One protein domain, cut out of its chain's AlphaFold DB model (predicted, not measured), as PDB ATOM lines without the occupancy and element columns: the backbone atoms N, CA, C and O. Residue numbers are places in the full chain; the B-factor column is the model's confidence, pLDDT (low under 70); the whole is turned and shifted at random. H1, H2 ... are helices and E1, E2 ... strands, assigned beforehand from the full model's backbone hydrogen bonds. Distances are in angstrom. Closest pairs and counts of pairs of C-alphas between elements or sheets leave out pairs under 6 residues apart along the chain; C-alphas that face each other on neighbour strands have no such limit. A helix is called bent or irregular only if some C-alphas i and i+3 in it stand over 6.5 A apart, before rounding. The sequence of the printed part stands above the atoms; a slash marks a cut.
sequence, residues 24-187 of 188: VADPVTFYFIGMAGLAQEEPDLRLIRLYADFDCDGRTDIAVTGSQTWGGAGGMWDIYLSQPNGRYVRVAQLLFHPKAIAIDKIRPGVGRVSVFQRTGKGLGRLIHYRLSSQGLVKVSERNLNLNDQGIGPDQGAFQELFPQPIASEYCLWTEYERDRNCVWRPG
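AT A GLANCE: This is residues 24 to 187 of the 188 residues of an uncharacterized protein of Acidobacteria bacterium (UniProt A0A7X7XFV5). Two strongly twisted sheets stand face to face as a sandwich, five strands in one and four in the other, and the bent edge strand E4 of the first comes close to E6 and E8 of the second. Three short helices lie toward the two ends of the longest axis, H1 and H3 by the five-stranded sheet and H2 by the four-stranded one. The printed part has 164 residues, with named elements in the order H1 E1 E2 E3 E4 E5 E6 E7 E8 H2 E9 H3. The sheets, E4 E3 E2 E1 E9 and E5 E6 E7 E8, are antiparallel throughout, and the class is mixed, helices and strands. The whole is compact, with a radius of gyration of the C-alphas of 16.4 A and spans of 49 by 37 by 22 A.

HOW THE PARTS SIT: H1, residues 27 to 34, is on the sheet that holds E1, residues 46 to 52, E2, residues 61 to 67, E3, residues 75 to 82, and E4, residues 88 to 96, at a height over the sheet of 7.6 A. Its closest C-alphas to E2 are those of Val 28 and Val 64, 6.3 A apart. These four strands form a meander, each strand the antiparallel neighbour of the one before; N 50 and O 63 are 3.0 A apart, N 64 and O 78 2.9 A, and N 77 and O 94 2.9 A. E5, residues 101 to 107, E6, residues 110 to 118, E7, residues 123 to 132, and E8, residues 135 to 145, form a second meander, with N 104 and O 112 2.9 A apart, N 113 and O 129 2.9 A, and N 126 and O 142 2.8 A. E4 bends by 65 degrees at residue 91, and the closest C-alphas of E4 and E8 are those of Val 91 and Gly 135, 4.7 A apart. H2, residues 155 to 161, lies over E6 at a height over the sheet of 8.3 A. E9, residues 168 to 172, is the antiparallel neighbour of E1, with N 49 and O 169 2.9 A apart. H3, residues 173 to 179, only grazes this sheet with residues 173 to 176. Every O i to N i+4 pair is within hydrogen-bond range in H1 and H2; H3 has 1 of 3, and 2 of 4 O i to N i+3 pairs.

IN THESE COORDINATES: H1 begins at C-alpha 27, (-41.261, -43.652, 38.784). E8 is 29.1 A long, E7 28.8 A and E6 25.5 A. H3 ends at C-alpha 179, (-34.967, -53.440, 27.274).

THE WHOLE: The C-alphas farthest apart, those of Pro 153 and Asp 179, are 49.3 A apart. The printed part has no cut, and the link H1 to E1 is long. Confidence is under 70 at residues 37 to 41, 43, 69 to 70 and 148 to 151.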
ATOM      1  N   VAL A  24     -48.111 -44.177  40.006       96.75
ATOM      2  CA  VAL A  24     -47.326 -45.021  39.090       96.75
ATOM      3  C   VAL A  24     -46.716 -46.207  39.825       96.75
ATOM      4  O   VAL A  24     -46.441 -46.122  41.016       96.75
ATOM      5  N   ALA A  25     -46.530 -47.329  39.132       96.81
ATOM      6  CA  ALA A  25     -45.838 -48.484  39.708       96.81
ATOM      7  C   ALA A  25     -44.316 -48.268  39.750       96.81
ATOM      8  O   ALA A  25     -43.664 -48.658  40.710       96.81
ATOM      9  N   ASP A  26     -43.776 -47.609  38.723       95.81
ATOM     10  CA  ASP A  26     -42.347 -47.358  38.570       95.81
ATOM     11  C   ASP A  26     -42.105 -45.894  38.147       95.81
ATOM     12  O   ASP A  26     -42.347 -45.541  36.984       95.81
ATOM     13  N   PRO A  27     -41.643 -45.033  39.074       96.75
ATOM     14  CA  PRO A  27     -41.261 -43.652  38.784       96.75
ATOM     15  C   PRO A  27     -40.204 -43.501  37.692       96.75
ATOM     16  O   PRO A  27     -40.248 -42.533  36.936       96.75
ATOM     17  N   VAL A  28     -39.267 -44.447  37.587       95.44
ATOM     18  CA  VAL A  28     -38.158 -44.385  36.629       95.44
ATOM     19  C   VAL A  28     -38.678 -44.615  35.214       95.44
ATOM     20  O   VAL A  28     -38.429 -43.800  34.326       95.44
ATOM     21  N   THR A  29     -39.477 -45.666  35.014       94.25
ATOM     22  CA  THR A  29     -40.150 -45.912  33.728       94.25
ATOM     23  C   THR A  29     -41.101 -44.777  33.360       94.25
ATOM     24  O   THR A  29     -41.124 -44.351  32.206       94.25
ATOM     25  N   PHE A  30     -41.868 -44.253  34.320       94.25
ATOM     26  CA  PHE A  30     -42.781 -43.143  34.051       94.25
ATOM     27  C   PHE A  30     -42.036 -41.877  33.606       94.25
ATOM     28  O   PHE A  30     -42.402 -41.281  32.592       94.25
ATOM     29  N   TYR A  31     -40.963 -41.508  34.314       93.44
ATOM     30  CA  TYR A  31     -40.103 -40.386  33.940       93.44
ATOM     31  C   TYR A  31     -39.488 -40.589  32.552       93.44
ATOM     32  O   TYR A  31     -39.542 -39.689  31.718       93.44
ATOM     33  N   PHE A  32     -38.959 -41.790  32.280       91.69
ATOM     34  CA  PHE A  32     -38.391 -42.126  30.978       91.69
ATOM     35  C   PHE A  32     -39.394 -41.872  29.846       91.69
ATOM     36  O   PHE A  32     -39.063 -41.210  28.869       91.69
ATOM     37  N   ILE A  33     -40.623 -42.391  29.973       90.19
ATOM     38  CA  ILE A  33     -41.657 -42.267  28.933       90.19
ATOM     39  C   ILE A  33     -42.023 -40.798  28.712       90.19
ATOM     40  O   ILE A  33     -42.157 -40.375  27.569       90.19
ATOM     41  N   GLY A  34     -42.148 -40.014  29.787       87.44
ATOM     42  CA  GLY A  34     -42.449 -38.582  29.697       87.44
ATOM     43  C   GLY A  34     -41.360 -37.755  29.005       87.44
ATOM     44  O   GLY A  34     -41.645 -36.686  28.477       87.44
ATOM     45  N   MET A  35     -40.130 -38.263  28.986       83.75
ATOM     46  CA  MET A  35     -38.957 -37.627  28.382       83.75
ATOM     47  C   MET A  35     -38.529 -38.317  27.067       83.75
ATOM     48  O   MET A  35     -37.543 -37.913  26.442       83.75
ATOM     49  N   ALA A  36     -39.265 -39.344  26.622       71.31
ATOM     50  CA  ALA A  36     -39.004 -40.060  25.379       71.31
ATOM     51  C   ALA A  36     -39.194 -39.107  24.186       71.31
ATOM     52  O   ALA A  36     -40.286 -38.599  23.945       71.31
ATOM     53  N   GLY A  37     -38.101 -38.835  23.473       65.38
ATOM     54  CA  GLY A  37     -38.026 -37.843  22.395       65.38
ATOM     55  C   GLY A  37     -36.864 -36.863  22.562       65.38
ATOM     56  O   GLY A  37     -36.274 -36.464  21.570       65.38
ATOM     57  N   LEU A  38     -36.460 -36.558  23.802       65.94
ATOM     58  CA  LEU A  38     -35.294 -35.700  24.072       65.94
ATOM     59  C   LEU A  38     -33.960 -36.439  23.908       65.94
ATOM     60  O   LEU A  38     -32.931 -35.833  23.648       65.94
ATOM     61  N   ALA A  39     -33.971 -37.762  24.053       59.62
ATOM     62  CA  ALA A  39     -32.756 -38.566  24.011       59.62
ATOM     63  C   ALA A  39     -32.223 -38.858  22.605       59.62
ATOM     64  O   ALA A  39     -31.056 -39.209  22.470       59.62
ATOM     65  N   GLN A  40     -33.045 -38.706  21.559       59.38
ATOM     66  CA  GLN A  40     -32.580 -38.889  20.177       59.38
ATOM     67  C   GLN A  40     -31.484 -37.888  19.800       59.38
ATOM     68  O   GLN A  40     -30.666 -38.179  18.931       59.38
ATOM     69  N   GLU A  41     -31.449 -36.744  20.479       64.31
ATOM     70  CA  GLU A  41     -30.455 -35.697  20.267       64.31
ATOM     71  C   GLU A  41     -29.236 -35.852  21.197       64.31
ATOM     72  O   GLU A  41     -28.238 -35.169  20.995       64.31
ATOM     73  N   GLU A  42     -29.282 -36.759  22.189       73.06
ATOM     74  CA  GLU A  42     -28.384 -36.731  23.354       73.06
ATOM     75  C   GLU A  42     -27.948 -38.139  23.830       73.06
ATOM     76  O   GLU A  42     -28.469 -38.664  24.822       73.06
ATOM     77  N   PRO A  43     -26.966 -38.774  23.162       68.00
ATOM     78  CA  PRO A  43     -26.595 -40.177  23.397       68.00
ATOM     79  C   PRO A  43     -25.989 -40.456  24.784       68.00
ATOM     80  O   PRO A  43     -26.061 -41.589  25.264       68.00
ATOM     81  N   ASP A  44     -25.435 -39.430  25.436       81.00
ATOM     82  CA  ASP A  44     -24.820 -39.516  26.768       81.00
ATOM     83  C   ASP A  44     -25.790 -39.158  27.905       81.00
ATOM     84  O   ASP A  44     -25.386 -39.042  29.067       81.00
ATOM     85  N   LEU A  45     -27.080 -38.971  27.596       87.75
ATOM     86  CA  LEU A  45     -28.095 -38.705  28.605       87.75
ATOM     87  C   LEU A  45     -28.125 -39.852  29.624       87.75
ATOM     88  O   LEU A  45     -28.194 -41.032  29.276       87.75
ATOM     89  N   ARG A  46     -28.083 -39.506  30.907       90.31
ATOM     90  CA  ARG A  46     -28.183 -40.456  32.013       90.31
ATOM     91  C   ARG A  46     -29.546 -40.337  32.654       90.31
ATOM     92  O   ARG A  46     -29.993 -39.233  32.959       90.31
ATOM     93  N   LEU A  47     -30.177 -41.476  32.897       93.38
ATOM     94  CA  LEU A  47     -31.316 -41.586  33.793       93.38
ATOM     95  C   LEU A  47     -30.773 -41.800  35.201       93.38
ATOM     96  O   LEU A  47     -30.054 -42.766  35.448       93.38
ATOM     97  N   ILE A  48     -31.082 -40.883  36.107       94.62
ATOM     98  CA  ILE A  48     -30.486 -40.838  37.437       94.62
ATOM     99  C   ILE A  48     -31.600 -40.916  38.468       94.62
ATOM    100  O   ILE A  48     -32.633 -40.255  38.340       94.62
ATOM    101  N   ARG A  49     -31.383 -41.732  39.495       96.31
ATOM    102  CA  ARG A  49     -32.316 -41.920  40.600       96.31
ATOM    103  C   ARG A  49     -31.612 -41.827  41.942       96.31
ATOM    104  O   ARG A  49     -30.414 -42.080  42.047       96.31
ATOM    105  N   LEU A  50     -32.377 -41.510  42.973       96.62
ATOM    106  CA  LEU A  50     -31.953 -41.654  44.359       96.62
ATOM    107  C   LEU A  50     -33.142 -42.027  45.242       96.62
ATOM    108  O   LEU A  50     -34.296 -41.796  44.873       96.62
ATOM    109  N   TYR A  51     -32.831 -42.588  46.406       97.88
ATOM    110  CA  TYR A  51     -33.798 -43.107  47.365       97.88
ATOM    111  C   TYR A  51     -33.638 -42.399  48.710       97.88
ATOM    112  O   TYR A  51     -32.522 -42.282  49.219       97.88
ATOM    113  N   ALA A  52     -34.744 -41.928  49.280       97.88
ATOM    114  CA  ALA A  52     -34.789 -41.281  50.594       97.88
ATOM    115  C   ALA A  52     -36.224 -41.302  51.147       97.88
ATOM    116  O   ALA A  52     -37.139 -41.603  50.402       97.88
ATOM    117  N   ASP A  53     -36.435 -40.988  52.424       98.25
ATOM    118  CA  ASP A  53     -37.774 -40.798  53.017       98.25
ATOM    119  C   ASP A  53     -38.055 -39.286  53.110       98.25
ATOM    120  O   ASP A  53     -37.740 -38.639  54.115       98.25
ATOM    121  N   PHE A  54     -38.521 -38.683  52.009       98.62
ATOM    122  CA  PHE A  54     -38.575 -37.224  51.850       98.62
ATOM    123  C   PHE A  54     -39.638 -36.568  52.726       98.62
ATOM    124  O   PHE A  54     -39.455 -35.417  53.138       98.62
ATOM    125  N   ASP A  55     -40.752 -37.255  52.976       98.50
ATOM    126  CA  ASP A  55     -41.809 -36.770  53.862       98.50
ATOM    127  C   ASP A  55     -41.723 -37.358  55.280       98.50
ATOM    128  O   ASP A  55     -42.485 -36.960  56.163       98.50
ATOM    129  N   CYS A  56     -40.739 -38.214  55.550       98.56
ATOM    130  CA  CYS A  56     -40.492 -38.801  56.862       98.56
ATOM    131  C   CYS A  56     -41.686 -39.622  57.385       98.56
ATOM    132  O   CYS A  56     -41.992 -39.594  58.592       98.56
ATOM    133  N   ASP A  57     -42.396 -40.309  56.487       98.12
ATOM    134  CA  ASP A  57     -43.508 -41.209  56.797       98.12
ATOM    135  C   ASP A  57     -43.076 -42.654  57.116       98.12
ATOM    136  O   ASP A  57     -43.899 -43.453  57.578       98.12
ATOM    137  N   GLY A  58     -41.787 -42.964  56.953       97.94
ATOM    138  CA  GLY A  58     -41.197 -44.278  57.193       97.94
ATOM    139  C   GLY A  58     -41.129 -45.183  55.962       97.94
ATOM    140  O   GLY A  58     -40.725 -46.340  56.102       97.94
ATOM    141  N   ARG A  59     -41.519 -44.710  54.773       98.12
ATOM    142  CA  ARG A  59     -41.357 -45.419  53.497       98.12
ATOM    143  C   ARG A  59     -40.209 -44.822  52.688       98.12
ATOM    144  O   ARG A  59     -39.842 -43.664  52.824       98.12
ATOM    145  N   THR A  60     -39.611 -45.650  51.837       98.12
ATOM    146  CA  THR A  60     -38.589 -45.193  50.895       98.12
ATOM    147  C   THR A  60     -39.253 -44.634  49.644       98.12
ATOM    148  O   THR A  60     -39.941 -45.355  48.919       98.12
ATOM    149  N   ASP A  61     -39.006 -43.361  49.388       98.62
ATOM    150  CA  ASP A  61     -39.426 -42.616  48.211       98.62
ATOM    151  C   ASP A  61     -38.346 -42.635  47.126       98.62
ATOM    152  O   ASP A  61     -37.222 -43.108  47.330       98.62
ATOM    153  N   ILE A  62     -38.683 -42.088  45.955       98.56
ATOM    154  CA  ILE A  62     -37.785 -42.040  44.799       98.56
ATOM    155  C   ILE A  62     -37.753 -40.622  44.240       98.56
ATOM    156  O   ILE A  62     -38.798 -40.021  43.995       98.56
ATOM    157  N   ALA A  63     -36.558 -40.104  43.970       98.25
ATOM    158  CA  ALA A  63     -36.391 -38.959  43.083       98.25
ATOM    159  C   ALA A  63     -35.711 -39.392  41.781       98.25
ATOM    160  O   ALA A  63     -34.772 -40.188  41.813       98.25
ATOM    161  N   VAL A  64     -36.188 -38.875  40.646       97.06
ATOM    162  CA  VAL A  64     -35.704 -39.227  39.302       97.06
ATOM    163  C   VAL A  64     -35.418 -37.967  38.489       97.06
ATOM    164  O   VAL A  64     -36.131 -36.971  38.594       97.06
ATOM    165  N   THR A  65     -34.376 -38.014  37.666       94.12
ATOM    166  CA  THR A  65     -34.024 -36.967  36.700       94.12
ATOM    167  C   THR A  65     -33.296 -37.571  35.498       94.12
ATOM    168  O   THR A  65     -32.744 -38.665  35.574       94.12
ATOM    169  N   GLY A  66     -33.255 -36.833  34.392       90.50
ATOM    170  CA  GLY A  66     -32.395 -37.075  33.240       90.50
ATOM    171  C   GLY A  66     -31.341 -35.976  33.134       90.50
ATOM    172  O   GLY A  66     -31.673 -34.800  33.275       90.50
ATOM    173  N   SER A  67     -30.072 -36.319  32.926       83.81
ATOM    174  CA  SER A  67     -29.030 -35.321  32.662       83.81
ATOM    175  C   SER A  67     -27.810 -35.916  31.970       83.81
ATOM    176  O   SER A  67     -27.471 -37.068  32.207       83.81
ATOM    177  N   GLN A  68     -27.142 -35.137  31.123       74.00
ATOM    178  CA  GLN A  68     -25.853 -35.521  30.534       74.00
ATOM    179  C   GLN A  68     -24.673 -35.086  31.401       74.00
ATOM    180  O   GLN A  68     -23.661 -35.775  31.494       74.00
ATOM    181  N   THR A  69     -24.793 -33.914  32.030       64.62
ATOM    182  CA  THR A  69     -23.750 -33.333  32.867       64.62
ATOM    183  C   THR A  69     -24.375 -32.582  34.031       64.62
ATOM    184  O   THR A  69     -25.263 -31.746  33.860       64.62
ATOM    185  N   TRP A  70     -23.865 -32.833  35.234       69.19
ATOM    186  CA  TRP A  70     -24.045 -31.910  36.345       69.19
ATOM    187  C   TRP A  70     -22.763 -31.126  36.549       69.19
ATOM    188  O   TRP A  70     -21.728 -31.662  36.942       69.19
ATOM    189  N   GLY A  71     -22.852 -29.814  36.343       70.88
ATOM    190  CA  GLY A  71     -21.974 -28.900  37.059       70.88
ATOM    191  C   GLY A  71     -22.284 -28.939  38.561       70.88
ATOM    192  O   GLY A  71     -23.189 -29.630  39.028       70.88
ATOM    193  N   GLY A  72     -21.603 -28.111  39.351       76.38
ATOM    194  CA  GLY A  72     -21.844 -28.038  40.800       76.38
ATOM    195  C   GLY A  72     -23.236 -27.535  41.230       76.38
ATOM    196  O   GLY A  72     -23.425 -27.302  42.417       76.38
ATOM    197  N   ALA A  73     -24.172 -27.310  40.300       79.44
ATOM    198  CA  ALA A  73     -25.543 -26.870  40.568       79.44
ATOM    199  C   ALA A  73     -26.561 -28.028  40.659       79.44
ATOM    200  O   ALA A  73     -27.615 -27.847  41.264       79.44
ATOM    201  N   GLY A  74     -26.239 -29.212  40.118       89.81
ATOM    202  CA  GLY A  74     -27.147 -30.366  40.093       89.81
ATOM    203  C   GLY A  74     -28.165 -30.336  38.954       89.81
ATOM    204  O   GLY A  74     -27.927 -29.713  37.921       89.81
ATOM    205  N   GLY A  75     -29.284 -31.036  39.149       91.62
ATOM    206  CA  GLY A  75     -30.330 -31.249  38.146       91.62
ATOM    207  C   GLY A  75     -31.735 -30.997  38.692       91.62
ATOM    208  O   GLY A  75     -31.921 -30.807  39.896       91.62
ATOM    209  N   MET A  76     -32.721 -30.959  37.796       93.75
ATOM    210  CA  MET A  76     -34.129 -30.821  38.160       93.75
ATOM    211  C   MET A  76     -34.737 -32.199  38.424       93.75
ATOM    212  O   MET A  76     -34.930 -32.977  37.496       93.75
ATOM    213  N   TRP A  77     -35.073 -32.478  39.678       96.69
ATOM    214  CA  TRP A  77     -35.570 -33.780  40.107       96.69
ATOM    215  C   TRP A  77     -37.076 -33.800  40.246       96.69
ATOM    216  O   TRP A  77     -37.649 -32.928  40.897       96.69
ATOM    217  N   ASP A  78     -37.698 -34.851  39.739       97.38
ATOM    218  CA  ASP A  78     -39.064 -35.210  40.077       97.38
ATOM    219  C   ASP A  78     -39.058 -36.098  41.326       97.38
ATOM    220  O   ASP A  78     -38.391 -37.130  41.341       97.38
ATOM    221  N   ILE A  79     -39.799 -35.707  42.365       98.44
ATOM    222  CA  ILE A  79     -39.878 -36.435  43.640       98.44
ATOM    223  C   ILE A  79     -41.213 -37.171  43.727       98.44
ATOM    224  O   ILE A  79     -42.284 -36.566  43.590       98.44
ATOM    225  N   TYR A  80     -41.136 -38.469  44.000       98.50
ATOM    226  CA  TYR A  80     -42.254 -39.394  44.060       98.50
ATOM    227  C   TYR A  80     -42.359 -40.032  45.443       98.50
ATOM    228  O   TYR A  80     -41.451 -40.756  45.843       98.50
ATOM    229  N   LEU A  81     -43.484 -39.826  46.132       98.50
ATOM    230  CA  LEU A  81     -43.726 -40.432  47.443       98.50
ATOM    231  C   LEU A  81     -44.349 -41.812  47.328       98.50
ATOM    232  O   LEU A  81     -45.338 -41.999  46.605       98.50
ATOM    233  N   SER A  82     -43.807 -42.749  48.094       98.44
ATOM    234  CA  SER A  82     -44.305 -44.111  48.212       98.44
ATOM    235  C   SER A  82     -45.652 -44.148  48.933       98.44
ATOM    236  O   SER A  82     -45.863 -43.522  49.972       98.44
ATOM    237  N   GLN A  83     -46.597 -44.895  48.374       97.25
ATOM    238  CA  GLN A  83     -47.942 -45.065  48.906       97.25
ATOM    239  C   GLN A  83     -48.092 -46.449  49.558       97.25
ATOM    240  O   GLN A  83     -47.445 -47.408  49.131       97.25
ATOM    241  N   PRO A  84     -49.015 -46.623  50.527       95.94
ATOM    242  CA  PRO A  84     -49.242 -47.918  51.179       95.94
ATOM    243  C   PRO A  84     -49.606 -49.073  50.232       95.94
ATOM    244  O   PRO A  84     -49.428 -50.235  50.577       95.94
ATOM    245  N   ASN A  85     -50.116 -48.770  49.035       95.31
ATOM    246  CA  ASN A  85     -50.468 -49.761  48.016       95.31
ATOM    247  C   ASN A  85     -49.291 -50.156  47.099       95.31
ATOM    248  O   ASN A  85     -49.518 -50.797  46.073       95.31
ATOM    249  N   GLY A  86     -48.062 -49.741  47.422       96.19
ATOM    250  CA  GLY A  86     -46.857 -50.025  46.636       96.19
ATOM    251  C   GLY A  86     -46.717 -49.192  45.359       96.19
ATOM    252  O   GLY A  86     -45.830 -49.464  44.554       96.19
ATOM    253  N   ARG A  87     -47.584 -48.194  45.144       97.94
ATOM    254  CA  ARG A  87     -47.453 -47.219  44.051       97.94
ATOM    255  C   ARG A  87     -46.774 -45.946  44.544       97.94
ATOM    256  O   ARG A  87     -46.613 -45.739  45.739       97.94
ATOM    257  N   TYR A  88     -46.450 -45.064  43.615       98.38
ATOM    258  CA  TYR A  88     -45.793 -43.794  43.880       98.38
ATOM    259  C   TYR A  88     -46.583 -42.631  43.294       98.38
ATOM    260  O   TYR A  88     -47.156 -42.761  42.215       98.38
ATOM    261  N   VAL A  89     -46.588 -41.483  43.963       96.94
ATOM    262  CA  VAL A  89     -47.218 -40.250  43.462       96.94
ATOM    263  C   VAL A  89     -46.162 -39.163  43.356       96.94
ATOM    264  O   VAL A  89     -45.478 -38.875  44.334       96.94
ATOM    265  N   ARG A  90     -46.036 -38.536  42.183       97.00
ATOM    266  CA  ARG A  90     -45.176 -37.358  42.008       97.00
ATOM    267  C   ARG A  90     -45.773 -36.178  42.768       97.00
ATOM    268  O   ARG A  90     -46.882 -35.750  42.451       97.00
ATOM    269  N   VAL A  91     -45.042 -35.641  43.740       97.06
ATOM    270  CA  VAL A  91     -45.523 -34.543  44.602       97.06
ATOM    271  C   VAL A  91     -44.764 -33.239  44.404       97.06
ATOM    272  O   VAL A  91     -45.240 -32.180  44.811       97.06
ATOM    273  N   ALA A  92     -43.571 -33.294  43.812       96.81
ATOM    274  CA  ALA A  92     -42.726 -32.122  43.677       96.81
ATOM    275  C   ALA A  92     -41.767 -32.231  42.498       96.81
ATOM    276  O   ALA A  92     -41.426 -33.324  42.042       96.81
ATOM    277  N   GLN A  93     -41.301 -31.063  42.067       96.25
ATOM    278  CA  GLN A  93     -40.126 -30.916  41.229       96.25
ATOM    279  C   GLN A  93     -39.150 -29.969  41.931       96.25
ATOM    280  O   GLN A  93     -39.569 -28.913  42.412       96.25
ATOM    281  N   LEU A  94     -37.877 -30.349  42.045       96.50
ATOM    282  CA  LEU A  94     -36.896 -29.592  42.817       96.50
ATOM    283  C   LEU A  94     -35.507 -29.623  42.178       96.50
ATOM    284  O   LEU A  94     -34.948 -30.683  41.919       96.50
ATOM    285  N   LEU A  95     -34.921 -28.441  41.986       94.94
ATOM    286  CA  LEU A  95     -33.532 -28.295  41.560       94.94
ATOM    287  C   LEU A  95     -32.601 -28.505  42.756       94.94
ATOM    288  O   LEU A  95     -32.628 -27.707  43.700       94.94
ATOM    289  N   PHE A  96     -31.765 -29.537  42.696       94.88
ATOM    290  CA  PHE A  96     -30.716 -29.771  43.684       94.88
ATOM    291  C   PHE A  96     -29.612 -30.692  43.158       94.88
ATOM    292  O   PHE A  96     -29.742 -31.386  42.149       94.88
ATOM    293  N   HIS A  97     -28.508 -30.711  43.894       94.06
ATOM    294  CA  HIS A  97     -27.390 -31.617  43.687       94.06
ATOM    295  C   HIS A  97     -27.332 -32.623  44.856       94.06
ATOM    296  O   HIS A  97     -27.481 -32.182  45.996       94.06
ATOM    297  N   PRO A  98     -27.076 -33.935  44.655       94.06
ATOM    298  CA  PRO A  98     -27.118 -34.924  45.749       94.06
ATOM    299  C   PRO A  98     -26.141 -34.686  46.906       94.06
ATOM    300  O   PRO A  98     -26.361 -35.169  48.011       94.06
ATOM    301  N   LYS A  99     -25.071 -33.910  46.677       93.06
ATOM    302  CA  LYS A  99     -24.135 -33.457  47.732       93.06
ATOM    303  C   LYS A  99     -24.603 -32.219  48.515       93.06
ATOM    304  O   LYS A  99     -23.860 -31.718  49.345       93.06
ATOM    305  N   ALA A 100     -25.761 -31.662  48.178       94.88
ATOM    306  CA  ALA A 100     -26.238 -30.366  48.658       94.88
ATOM    307  C   ALA A 100     -27.747 -30.412  48.957       94.88
ATOM    308  O   ALA A 100     -28.476 -29.455  48.689       94.88
ATOM    309  N   ILE A 101     -28.207 -31.556  49.468       96.88
ATOM    310  CA  ILE A 101     -29.568 -31.806  49.935       96.88
ATOM    311  C   ILE A 101     -29.514 -32.535  51.280       96.88
ATOM    312  O   ILE A 101     -28.668 -33.403  51.479       96.88
ATOM    313  N   ALA A 102     -30.409 -32.174  52.193       97.50
ATOM    314  CA  ALA A 102     -30.591 -32.820  53.485       97.50
ATOM    315  C   ALA A 102     -32.082 -32.927  53.807       97.50
ATOM    316  O   ALA A 102     -32.881 -32.087  53.375       97.50
ATOM    317  N   ILE A 103     -32.446 -33.970  54.549       97.94
ATOM    318  CA  ILE A 103     -33.830 -34.288  54.890       97.94
ATOM    319  C   ILE A 103     -33.911 -34.477  56.401       97.94
ATOM    320  O   ILE A 103     -33.283 -35.382  56.944       97.94
ATOM    321  N   ASP A 104     -34.704 -33.637  57.065       97.31
ATOM    322  CA  ASP A 104     -34.963 -33.734  58.501       97.31
ATOM    323  C   ASP A 104     -36.442 -33.987  58.766       97.31
ATOM    324  O   ASP A 104     -37.322 -33.366  58.164       97.31
ATOM    325  N   LYS A 105     -36.742 -34.820  59.758       98.31
ATOM    326  CA  LYS A 105     -38.120 -35.039  60.192       98.31
ATOM    327  C   LYS A 105     -38.658 -33.817  60.932       98.31
ATOM    328  O   LYS A 105     -38.115 -33.418  61.958       98.31
ATOM    329  N   ILE A 106     -39.781 -33.267  60.465       98.12
ATOM    330  CA  ILE A 106     -40.571 -32.305  61.251       98.12
ATOM    331  C   ILE A 106     -41.575 -33.073  62.112       98.12
ATOM    332  O   ILE A 106     -41.656 -32.876  63.321       98.12
ATOM    333  N   ARG A 107     -42.355 -33.952  61.477       97.81
ATOM    334  CA  ARG A 107     -43.313 -34.882  62.095       97.81
ATOM    335  C   ARG A 107     -43.619 -36.009  61.096       97.81
ATOM    336  O   ARG A 107     -43.252 -35.862  59.937       97.81
ATOM    337  N   PRO A 108     -44.270 -37.117  61.489       97.44
ATOM    338  CA  PRO A 108     -44.646 -38.161  60.529       97.44
ATOM    339  C   PRO A 108     -45.435 -37.594  59.334       97.44
ATOM    340  O   PRO A 108     -46.398 -36.846  59.544       97.44
ATOM    341  N   GLY A 109     -45.003 -37.922  58.111       97.62
ATOM    342  CA  GLY A 109     -45.595 -37.442  56.852       97.62
ATOM    343  C   GLY A 109     -45.324 -35.970  56.522       97.62
ATOM    344  O   GLY A 109     -45.999 -35.389  55.669       97.62
ATOM    345  N   VAL A 110     -44.396 -35.328  57.241       98.56
ATOM    346  CA  VAL A 110     -43.858 -34.016  56.887       98.56
ATOM    347  C   VAL A 110     -42.342 -33.957  57.123       98.56
ATOM    348  O   VAL A 110     -41.874 -33.876  58.267       98.56
ATOM    349  N   GLY A 111     -41.584 -33.868  56.032       98.62
ATOM    350  CA  GLY A 111     -40.138 -33.657  56.038       98.62
ATOM    351  C   GLY A 111     -39.756 -32.195  55.792       98.62
ATOM    352  O   GLY A 111     -40.470 -31.433  55.129       98.62
ATOM    353  N   ARG A 112     -38.611 -31.782  56.335       98.56
ATOM    354  CA  ARG A 112     -37.885 -30.586  55.911       98.56
ATOM    355  C   ARG A 112     -36.868 -31.015  54.867       98.56
ATOM    356  O   ARG A 112     -35.954 -31.757  55.193       98.56
ATOM    357  N   VAL A 113     -36.988 -30.487  53.657       98.44
ATOM    358  CA  VAL A 113     -35.991 -30.677  52.602       98.44
ATOM    359  C   VAL A 113     -35.167 -29.401  52.506       98.44
ATOM    360  O   VAL A 113     -35.674 -28.353  52.108       98.44
ATOM    361  N   SER A 114     -33.909 -29.476  52.918       98.19
ATOM    362  CA  SER A 114     -32.949 -28.376  52.832       98.19
ATOM    363  C   SER A 114     -32.092 -28.584  51.594       98.19
ATOM    364  O   SER A 114     -31.555 -29.671  51.412       98.19
ATOM    365  N   VAL A 115     -31.943 -27.568  50.748       97.00
ATOM    366  CA  VAL A 115     -31.077 -27.639  49.562       97.00
ATOM    367  C   VAL A 115     -30.185 -26.418  49.479       97.00
ATOM    368  O   VAL A 115     -30.604 -25.311  49.821       97.00
ATOM    369  N   PHE A 116     -28.972 -26.605  48.975       95.19
ATOM    370  CA  PHE A 116     -28.133 -25.501  48.543       95.19
ATOM    371  C   PHE A 116     -28.064 -25.453  47.018       95.19
ATOM    372  O   PHE A 116     -27.558 -26.364  46.364       95.19
ATOM    373  N   GLN A 117     -28.572 -24.363  46.452       93.50
ATOM    374  CA  GLN A 117     -28.558 -24.108  45.017       93.50
ATOM    375  C   GLN A 117     -27.447 -23.128  44.677       93.50
ATOM    376  O   GLN A 117     -27.507 -21.951  45.039       93.50
ATOM    377  N   ARG A 118     -26.443 -23.609  43.951       89.88
ATOM    378  CA  ARG A 118     -25.320 -22.789  43.505       89.88
ATOM    379  C   ARG A 118     -25.779 -21.753  42.476       89.88
ATOM    380  O   ARG A 118     -26.445 -22.101  41.506       89.88
ATOM    381  N   THR A 119     -25.393 -20.496  42.671       88.69
ATOM    382  CA  THR A 119     -25.672 -19.381  41.745       88.69
ATOM    383  C   THR A 119     -24.400 -18.781  41.145       88.69
ATOM    384  O   THR A 119     -24.479 -18.022  40.185       88.69
ATOM    385  N   GLY A 120     -23.221 -19.139  41.664       84.38
ATOM    386  CA  GLY A 120     -21.935 -18.674  41.148       84.38
ATOM    387  C   GLY A 120     -20.740 -19.424  41.736       84.38
ATOM    388  O   GLY A 120     -20.875 -20.492  42.344       84.38
ATOM    389  N   LYS A 121     -19.534 -18.879  41.551       82.81
ATOM    390  CA  LYS A 121     -18.347 -19.342  42.285       82.81
ATOM    391  C   LYS A 121     -18.486 -18.903  43.747       82.81
ATOM    392  O   LYS A 121     -18.862 -17.765  43.992       82.81
ATOM    393  N   GLY A 122     -18.382 -19.851  44.680       79.56
ATOM    394  CA  GLY A 122     -18.573 -19.606  46.115       79.56
ATOM    395  C   GLY A 122     -19.977 -19.169  46.560       79.56
ATOM    396  O   GLY A 122     -20.229 -19.127  47.755       79.56
ATOM    397  N   LEU A 123     -20.906 -18.863  45.651       88.69
ATOM    398  CA  LEU A 123     -22.210 -18.281  45.977       88.69
ATOM    399  C   LEU A 123     -23.360 -19.247  45.700       88.69
ATOM    400  O   LEU A 123     -23.377 -19.969  44.695       88.69
ATOM    401  N   GLY A 124     -24.362 -19.209  46.571       92.12
ATOM    402  CA  GLY A 124     -25.615 -19.909  46.346       92.12
ATOM    403  C   GLY A 124     -26.681 -19.560  47.369       92.12
ATOM    404  O   GLY A 124     -26.533 -18.644  48.174       92.12
ATOM    405  N   ARG A 125     -27.777 -20.306  47.316       94.62
ATOM    406  CA  ARG A 125     -28.961 -20.111  48.148       94.62
ATOM    407  C   ARG A 125     -29.203 -21.363  48.965       94.62
ATOM    408  O   ARG A 125     -29.377 -22.430  48.382       94.62
ATOM    409  N   LEU A 126     -29.243 -21.230  50.285       96.12
ATOM    410  CA  LEU A 126     -29.814 -22.246  51.158       96.12
ATOM    411  C   LEU A 126     -31.321 -22.032  51.206       96.12
ATOM    412  O   LEU A 126     -31.789 -20.968  51.614       96.12
ATOM    413  N   ILE A 127     -32.069 -23.045  50.793       97.88
ATOM    414  CA  ILE A 127     -33.524 -23.007  50.754       97.88
ATOM    415  C   ILE A 127     -34.046 -24.168  51.588       97.88
ATOM    416  O   ILE A 127     -33.641 -25.314  51.394       97.88
ATOM    417  N   HIS A 128     -34.959 -23.868  52.506       98.31
ATOM    418  CA  HIS A 128     -35.672 -24.877  53.271       98.31
ATOM    419  C   HIS A 128     -37.084 -25.008  52.729       98.31
ATOM    420  O   HIS A 128     -37.822 -24.026  52.613       98.31
ATOM    421  N   TYR A 129     -37.476 -26.240  52.457       98.69
ATOM    422  CA  TYR A 129     -38.819 -26.600  52.059       98.69
ATOM    423  C   TYR A 129     -39.459 -27.500  53.102       98.69
ATOM    424  O   TYR A 129     -38.786 -28.207  53.849       98.69
ATOM    425  N   ARG A 130     -40.785 -27.491  53.120       98.56
ATOM    426  CA  ARG A 130     -41.607 -28.509  53.754       98.56
ATOM    427  C   ARG A 130     -42.176 -29.391  52.654       98.56
ATOM    428  O   ARG A 130     -42.810 -28.861  51.743       98.56
ATOM    429  N   LEU A 131     -41.958 -30.696  52.748       98.62
ATOM    430  CA  LEU A 131     -42.493 -31.681  51.816       98.62
ATOM    431  C   LEU A 131     -43.501 -32.579  52.548       98.62
ATOM    432  O   LEU A 131     -43.276 -32.965  53.693       98.62
ATOM    433  N   SER A 132     -44.629 -32.865  51.896       98.31
ATOM    434  CA  SER A 132     -45.651 -33.824  52.345       98.31
ATOM    435  C   SER A 132     -46.422 -34.374  51.142       98.31
ATOM    436  O   SER A 132     -46.193 -33.938  50.013       98.31
ATOM    437  N   SER A 133     -47.420 -35.231  51.372       96.19
ATOM    438  CA  SER A 133     -48.349 -35.683  50.322       96.19
ATOM    439  C   SER A 133     -49.111 -34.553  49.609       96.19
ATOM    440  O   SER A 133     -49.599 -34.752  48.502       96.19
ATOM    441  N   GLN A 134     -49.186 -33.357  50.206       94.94
ATOM    442  CA  GLN A 134     -49.780 -32.160  49.592       94.94
ATOM    443  C   GLN A 134     -48.814 -31.406  48.661       94.94
ATOM    444  O   GLN A 134     -49.196 -30.404  48.060       94.94
ATOM    445  N   GLY A 135     -47.563 -31.855  48.558       95.19
ATOM    446  CA  GLY A 135     -46.527 -31.235  47.744       95.19
ATOM    447  C   GLY A 135     -45.463 -30.497  48.551       95.19
ATOM    448  O   GLY A 135     -45.283 -30.707  49.756       95.19
ATOM    449  N   LEU A 136     -44.729 -29.644  47.839       96.69
ATOM    450  CA  LEU A 136     -43.565 -28.917  48.333       96.69
ATOM    451  C   LEU A 136     -43.894 -27.441  48.571       96.69
ATOM    452  O   LEU A 136     -44.355 -26.744  47.671       96.69
ATOM    453  N   VAL A 137     -43.587 -26.939  49.765       97.69
ATOM    454  CA  VAL A 137     -43.773 -25.529  50.133       97.69
ATOM    455  C   VAL A 137     -42.444 -24.939  50.578       97.69
ATOM    456  O   VAL A 137     -41.818 -25.451  51.505       97.69
ATOM    457  N   LYS A 138     -42.008 -23.840  49.953       98.31
ATOM    458  CA  LYS A 138     -40.821 -23.097  50.400       98.31
ATOM    459  C   LYS A 138     -41.108 -22.432  51.747       98.31
ATOM    460  O   LYS A 138     -42.079 -21.694  51.873       98.31
ATOM    461  N   VAL A 139     -40.263 -22.691  52.738       98.06
ATOM    462  CA  VAL A 139     -40.384 -22.155  54.103       98.06
ATOM    463  C   VAL A 139     -39.486 -20.940  54.285       98.06
ATOM    464  O   VAL A 139     -39.918 -19.932  54.836       98.06
ATOM    465  N   SER A 140     -38.240 -21.022  53.824       98.12
ATOM    466  CA  SER A 140     -37.280 -19.926  53.923       98.12
ATOM    467  C   SER A 140     -36.176 -20.061  52.883       98.12
ATOM    468  O   SER A 140     -35.951 -21.132  52.321       98.12
ATOM    469  N   GLU A 141     -35.504 -18.950  52.616       97.56
ATOM    470  CA  GLU A 141     -34.401 -18.844  51.668       97.56
ATOM    471  C   GLU A 141     -33.410 -17.811  52.199       97.56
ATOM    472  O   GLU A 141     -33.813 -16.740  52.654       97.56
ATOM    473  N   ARG A 142     -32.117 -18.134  52.150       95.38
ATOM    474  CA  ARG A 142     -31.038 -17.186  52.432       95.38
ATOM    475  C   ARG A 142     -29.861 -17.429  51.500       95.38
ATOM    476  O   ARG A 142     -29.580 -18.568  51.131       95.38
ATOM    477  N   ASN A 143     -29.153 -16.366  51.150       94.00
ATOM    478  CA  ASN A 143     -27.898 -16.484  50.416       94.00
ATOM    479  C   ASN A 143     -26.805 -17.007  51.354       94.00
ATOM    480  O   ASN A 143     -26.748 -16.578  52.505       94.00
ATOM    481  N   LEU A 144     -25.953 -17.900  50.855       91.06
ATOM    482  CA  LEU A 144     -24.708 -18.291  51.512       91.06
ATOM    483  C   LEU A 144     -23.511 -17.924  50.634       91.06
ATOM    484  O   LEU A 144     -23.567 -18.022  49.402       91.06
ATOM    485  N   ASN A 145     -22.417 -17.564  51.296       90.56
ATOM    486  CA  ASN A 145     -21.108 -17.337  50.713       90.56
ATOM    487  C   ASN A 145     -20.099 -18.359  51.263       90.56
ATOM    488  O   ASN A 145     -19.595 -18.249  52.381       90.56
ATOM    489  N   LEU A 146     -19.787 -19.350  50.433       85.00
ATOM    490  CA  LEU A 146     -18.798 -20.400  50.672       85.00
ATOM    491  C   LEU A 146     -17.380 -19.990  50.236       85.00
ATOM    492  O   LEU A 146     -16.431 -20.719  50.520       85.00
ATOM    493  N   ASN A 147     -17.225 -18.811  49.608       73.88
ATOM    494  CA  ASN A 147     -15.997 -18.319  48.969       73.88
ATOM    495  C   ASN A 147     -15.480 -19.271  47.862       73.88
ATOM    496  O   ASN A 147     -15.805 -20.456  47.798       73.88
ATOM    497  N   ASP A 148     -14.655 -18.760  46.956       67.62
ATOM    498  CA  ASP A 148     -14.099 -19.522  45.832       67.62
ATOM    499  C   ASP A 148     -13.084 -20.583  46.284       67.62
ATOM    500  O   ASP A 148     -12.811 -21.533  45.552       67.62
ATOM    501  N   GLN A 149     -12.556 -20.440  47.503       64.88
ATOM    502  CA  GLN A 149     -11.582 -21.349  48.115       64.88
ATOM    503  C   GLN A 149     -12.202 -22.352  49.105       64.88
ATOM    504  O   GLN A 149     -11.467 -23.128  49.709       64.88
ATOM    505  N   GLY A 150     -13.528 -22.345  49.308       57.88
ATOM    506  CA  GLY A 150     -14.182 -23.227  50.285       57.88
ATOM    507  C   GLY A 150     -13.878 -22.879  51.748       57.88
ATOM    508  O   GLY A 150     -13.965 -23.743  52.612       57.88
ATOM    509  N   ILE A 151     -13.496 -21.627  52.024       66.06
ATOM    510  CA  ILE A 151     -13.277 -21.055  53.367       66.06
ATOM    511  C   ILE A 151     -14.071 -19.742  53.456       66.06
ATOM    512  O   ILE A 151     -13.543 -18.663  53.723       66.06
ATOM    513  N   GLY A 152     -15.342 -19.800  53.070       74.56
ATOM    514  CA  GLY A 152     -16.268 -18.685  53.227       74.56
ATOM    515  C   GLY A 152     -16.857 -18.632  54.632       74.56
ATOM    516  O   GLY A 152     -16.814 -19.635  55.350       74.56
ATOM    517  N   PRO A 153     -17.442 -17.488  55.026       84.31
ATOM    518  CA  PRO A 153     -18.084 -17.339  56.332       84.31
ATOM    519  C   PRO A 153     -19.165 -18.402  56.594       84.31
ATOM    520  O   PRO A 153     -19.378 -18.775  57.743       84.31
ATOM    521  N   ASP A 154     -19.796 -18.937  55.541       89.94
ATOM    522  CA  ASP A 154     -20.876 -19.922  55.652       89.94
ATOM    523  C   ASP A 154     -20.426 -21.381  55.449       89.94
ATOM    524  O   ASP A 154     -21.262 -22.288  55.445       89.94
ATOM    525  N   GLN A 155     -19.122 -21.645  55.292       86.62
ATOM    526  CA  GLN A 155     -18.612 -22.993  55.010       86.62
ATOM    527  C   GLN A 155     -18.954 -23.997  56.119       86.62
ATOM    528  O   GLN A 155     -19.390 -25.111  55.828       86.62
ATOM    529  N   GLY A 156     -18.777 -23.605  57.385       86.94
ATOM    530  CA  GLY A 156     -19.082 -24.469  58.528       86.94
ATOM    531  C   GLY A 156     -20.565 -24.837  58.581       86.94
ATOM    532  O   GLY A 156     -20.905 -26.013  58.673       86.94
ATOM    533  N   ALA A 157     -21.447 -23.848  58.402       86.06
ATOM    534  CA  ALA A 157     -22.892 -24.069  58.364       86.06
ATOM    535  C   ALA A 157     -23.316 -24.961  57.185       86.06
ATOM    536  O   ALA A 157     -24.234 -25.768  57.314       86.06
ATOM    537  N   PHE A 158     -22.650 -24.841  56.031       90.75
ATOM    538  CA  PHE A 158     -22.885 -25.727  54.893       90.75
ATOM    539  C   PHE A 158     -22.478 -27.174  55.206       90.75
ATOM    540  O   PHE A 158     -23.248 -28.092  54.940       90.75
ATOM    541  N   GLN A 159     -21.292 -27.387  55.783       90.12
ATOM    542  CA  GLN A 159     -20.792 -28.726  56.121       90.12
ATOM    543  C   GLN A 159     -21.620 -29.405  57.215       90.12
ATOM    544  O   GLN A 159     -21.836 -30.611  57.149       90.12
ATOM    545  N   GLU A 160     -22.109 -28.636  58.188       91.00
ATOM    546  CA  GLU A 160     -23.004 -29.134  59.234       91.00
ATOM    547  C   GLU A 160     -24.348 -29.601  58.659       91.00
ATOM    548  O   GLU A 160     -24.866 -30.640  59.062       91.00
ATOM    549  N   LEU A 161     -24.894 -28.865  57.683       92.19
ATOM    550  CA  LEU A 161     -26.169 -29.201  57.043       92.19
ATOM    551  C   LEU A 161     -26.059 -30.336  56.021       92.19
ATOM    552  O   LEU A 161     -27.007 -31.102  55.868       92.19
ATOM    553  N   PHE A 162     -24.936 -30.445  55.311       93.88
ATOM    554  CA  PHE A 162     -24.732 -31.429  54.242       93.88
ATOM    555  C   PHE A 162     -23.506 -32.314  54.522       93.88
ATOM    556  O   PHE A 162     -22.553 -32.319  53.736       93.88
ATOM    557  N   PRO A 163     -23.500 -33.071  55.637       89.12
ATOM    558  CA  PRO A 163     -22.322 -33.818  56.069       89.12
ATOM    559  C   PRO A 163     -22.009 -35.005  55.156       89.12
ATOM    560  O   PRO A 163     -20.854 -35.413  55.049       89.12
ATOM    561  N   GLN A 164     -23.031 -35.578  54.513       89.38
ATOM    562  CA  GLN A 164     -22.897 -36.709  53.602       89.38
ATOM    563  C   GLN A 164     -23.812 -36.529  52.389       89.38
ATOM    564  O   GLN A 164     -24.953 -36.088  52.546       89.38
ATOM    565  N   PRO A 165     -23.350 -36.885  51.180       91.19
ATOM    566  CA  PRO A 165     -24.212 -36.939  50.009       91.19
ATOM    567  C   PRO A 165     -25.307 -37.996  50.158       91.19
ATOM    568  O   PRO A 165     -25.055 -39.082  50.682       91.19
ATOM    569  N   ILE A 166     -26.484 -37.733  49.589       94.06
ATOM    570  CA  ILE A 166     -27.451 -38.803  49.328       94.06
ATOM    571  C   ILE A 166     -26.909 -39.653  48.175       94.06
ATOM    572  O   ILE A 166     -26.547 -39.125  47.121       94.06
ATOM    573  N   ALA A 167     -26.837 -40.969  48.385       94.88
ATOM    574  CA  ALA A 167     -26.421 -41.902  47.352       94.88
ATOM    575  C   ALA A 167     -27.408 -41.859  46.179       94.88
ATOM    576  O   ALA A 167     -28.618 -41.990  46.359       94.88
ATOM    577  N   SER A 168     -26.873 -41.684  44.978       94.44
ATOM    578  CA  SER A 168     -27.625 -41.783  43.735       94.44
ATOM    579  C   SER A 168     -27.022 -42.858  42.854       94.44
ATOM    580  O   SER A 168     -25.875 -43.277  43.045       94.44
ATOM    581  N   GLU A 169     -27.794 -43.270  41.865       95.31
ATOM    582  CA  GLU A 169     -27.367 -44.209  40.849       95.31
ATOM    583  C   GLU A 169     -27.783 -43.703  39.480       95.31
ATOM    584  O   GLU A 169     -28.849 -43.097  39.333       95.31
ATOM    585  N   TYR A 170     -26.985 -44.015  38.468       94.06
ATOM    586  CA  TYR A 170     -27.296 -43.682  37.093       94.06
ATOM    587  C   TYR A 170     -27.283 -44.898  36.178       94.06
ATOM    588  O   TYR A 170     -26.576 -45.888  36.385       94.06
ATOM    589  N   CYS A 171     -28.069 -44.767  35.125       92.69
ATOM    590  CA  CYS A 171     -28.165 -45.652  33.991       92.69
ATOM    591  C   CYS A 171     -27.966 -44.823  32.717       92.69
ATOM    592  O   CYS A 171     -28.415 -43.676  32.662       92.69
ATOM    593  N   LEU A 172     -27.325 -45.375  31.686       89.81
ATOM    594  CA  LEU A 172     -27.314 -44.710  30.384       89.81
ATOM    595  C   LEU A 172     -28.707 -44.790  29.763       89.81
ATOM    596  O   LEU A 172     -29.333 -45.850  29.756       89.81
ATOM    597  N   TRP A 173     -29.192 -43.682  29.213       89.31
ATOM    598  CA  TRP A 173     -30.519 -43.627  28.609       89.31
ATOM    599  C   TRP A 173     -30.704 -44.705  27.536       89.31
ATOM    600  O   TRP A 173     -31.708 -45.412  27.530       89.31
ATOM    601  N   THR A 174     -29.694 -44.875  26.683       87.38
ATOM    602  CA  THR A 174     -29.665 -45.863  25.596       87.38
ATOM    603  C   THR A 174     -29.705 -47.313  26.089       87.38
ATOM    604  O   THR A 174     -30.257 -48.177  25.406       87.38
ATOM    605  N   GLU A 175     -29.167 -47.600  27.280       89.50
ATOM    606  CA  GLU A 175     -29.287 -48.917  27.920       89.50
ATOM    607  C   GLU A 175     -30.730 -49.149  28.386       89.50
ATOM    608  O   GLU A 175     -31.332 -50.170  28.058       89.50
ATOM    609  N   TYR A 176     -31.313 -48.166  29.082       91.19
ATOM    610  CA  TYR A 176     -32.688 -48.253  29.582       91.19
ATOM    611  C   TYR A 176     -33.737 -48.316  28.465       91.19
ATOM    612  O   TYR A 176     -34.796 -48.929  28.618       91.19
ATOM    613  N   GLU A 177     -33.474 -47.647  27.345       89.38
ATOM    614  CA  GLU A 177     -34.370 -47.604  26.195       89.38
ATOM    615  C   GLU A 177     -34.540 -48.971  25.535       89.38
ATOM    616  O   GLU A 177     -35.657 -49.315  25.154       89.38
ATOM    617  N   ARG A 178     -33.459 -49.757  25.448       86.88
ATOM    618  CA  ARG A 178     -33.448 -51.035  24.730       86.88
ATOM    619  C   ARG A 178     -34.427 -52.042  25.329       86.88
ATOM    620  O   ARG A 178     -35.298 -52.531  24.624       86.88
ATOM    621  N   ASP A 179     -34.292 -52.307  26.628       84.50
ATOM    622  CA  ASP A 179     -34.967 -53.440  27.274       84.50
ATOM    623  C   ASP A 179     -35.665 -53.067  28.591       84.50
ATOM    624  O   ASP A 179     -36.090 -53.950  29.335       84.50
ATOM    625  N   ARG A 180     -35.757 -51.770  28.935       87.31
ATOM    626  CA  ARG A 180     -36.222 -51.301  30.265       87.31
ATOM    627  C   ARG A 180     -35.432 -51.896  31.429       87.31
ATOM    628  O   ARG A 180     -35.901 -51.927  32.562       87.31
ATOM    629  N   ASN A 181     -34.219 -52.347  31.142       82.44
ATOM    630  CA  ASN A 181     -33.315 -52.958  32.091       82.44
ATOM    631  C   ASN A 181     -31.949 -52.293  31.960       82.44
ATOM    632  O   ASN A 181     -31.530 -51.936  30.861       82.44
ATOM    633  N   CYS A 182     -31.269 -52.098  33.084       86.19
ATOM    634  CA  CYS A 182     -30.015 -51.370  33.097       86.19
ATOM    635  C   CYS A 182     -29.132 -51.730  34.280       86.19
ATOM    636  O   CYS A 182     -29.611 -52.036  35.374       86.19
ATOM    637  N   VAL A 183     -27.822 -51.618  34.063       90.69
ATOM    638  CA  VAL A 183     -26.836 -51.660  35.137       90.69
ATOM    639  C   VAL A 183     -26.796 -50.291  35.808       90.69
ATOM    640  O   VAL A 183     -26.246 -49.329  35.269       90.69
ATOM    641  N   TRP A 184     -27.373 -50.222  37.002       94.12
ATOM    642  CA  TRP A 184     -27.306 -49.039  37.849       94.12
ATOM    643  C   TRP A 184     -25.905 -48.897  38.429       94.12
ATOM    644  O   TRP A 184     -25.384 -49.800  39.083       94.12
ATOM    645  N   ARG A 185     -25.275 -47.761  38.133       94.56
ATOM    646  CA  ARG A 185     -23.915 -47.432  38.554       94.56
ATOM    647  C   ARG A 185     -23.982 -46.378  39.653       94.56
ATOM    648  O   ARG A 185     -24.794 -45.464  39.536       94.56
ATOM    649  N   PRO A 186     -23.148 -46.463  40.698       94.25
ATOM    650  CA  PRO A 186     -23.146 -45.460  41.753       94.25
ATOM    651  C   PRO A 186     -22.757 -44.086  41.200       94.25
ATOM    652  O   PRO A 186     -21.839 -43.962  40.389       94.25
ATOM    653  N   GLY A 187     -23.433 -43.049  41.689       88.56
ATOM    654  CA  GLY A 187     -23.190 -41.659  41.330       88.56
ATOM    655  C   GLY A 187     -24.198 -41.105  40.330       88.56
ATOM    656  O   GLY A 187     -25.378 -41.467  40.336       88.56
TER     657      GLY A 187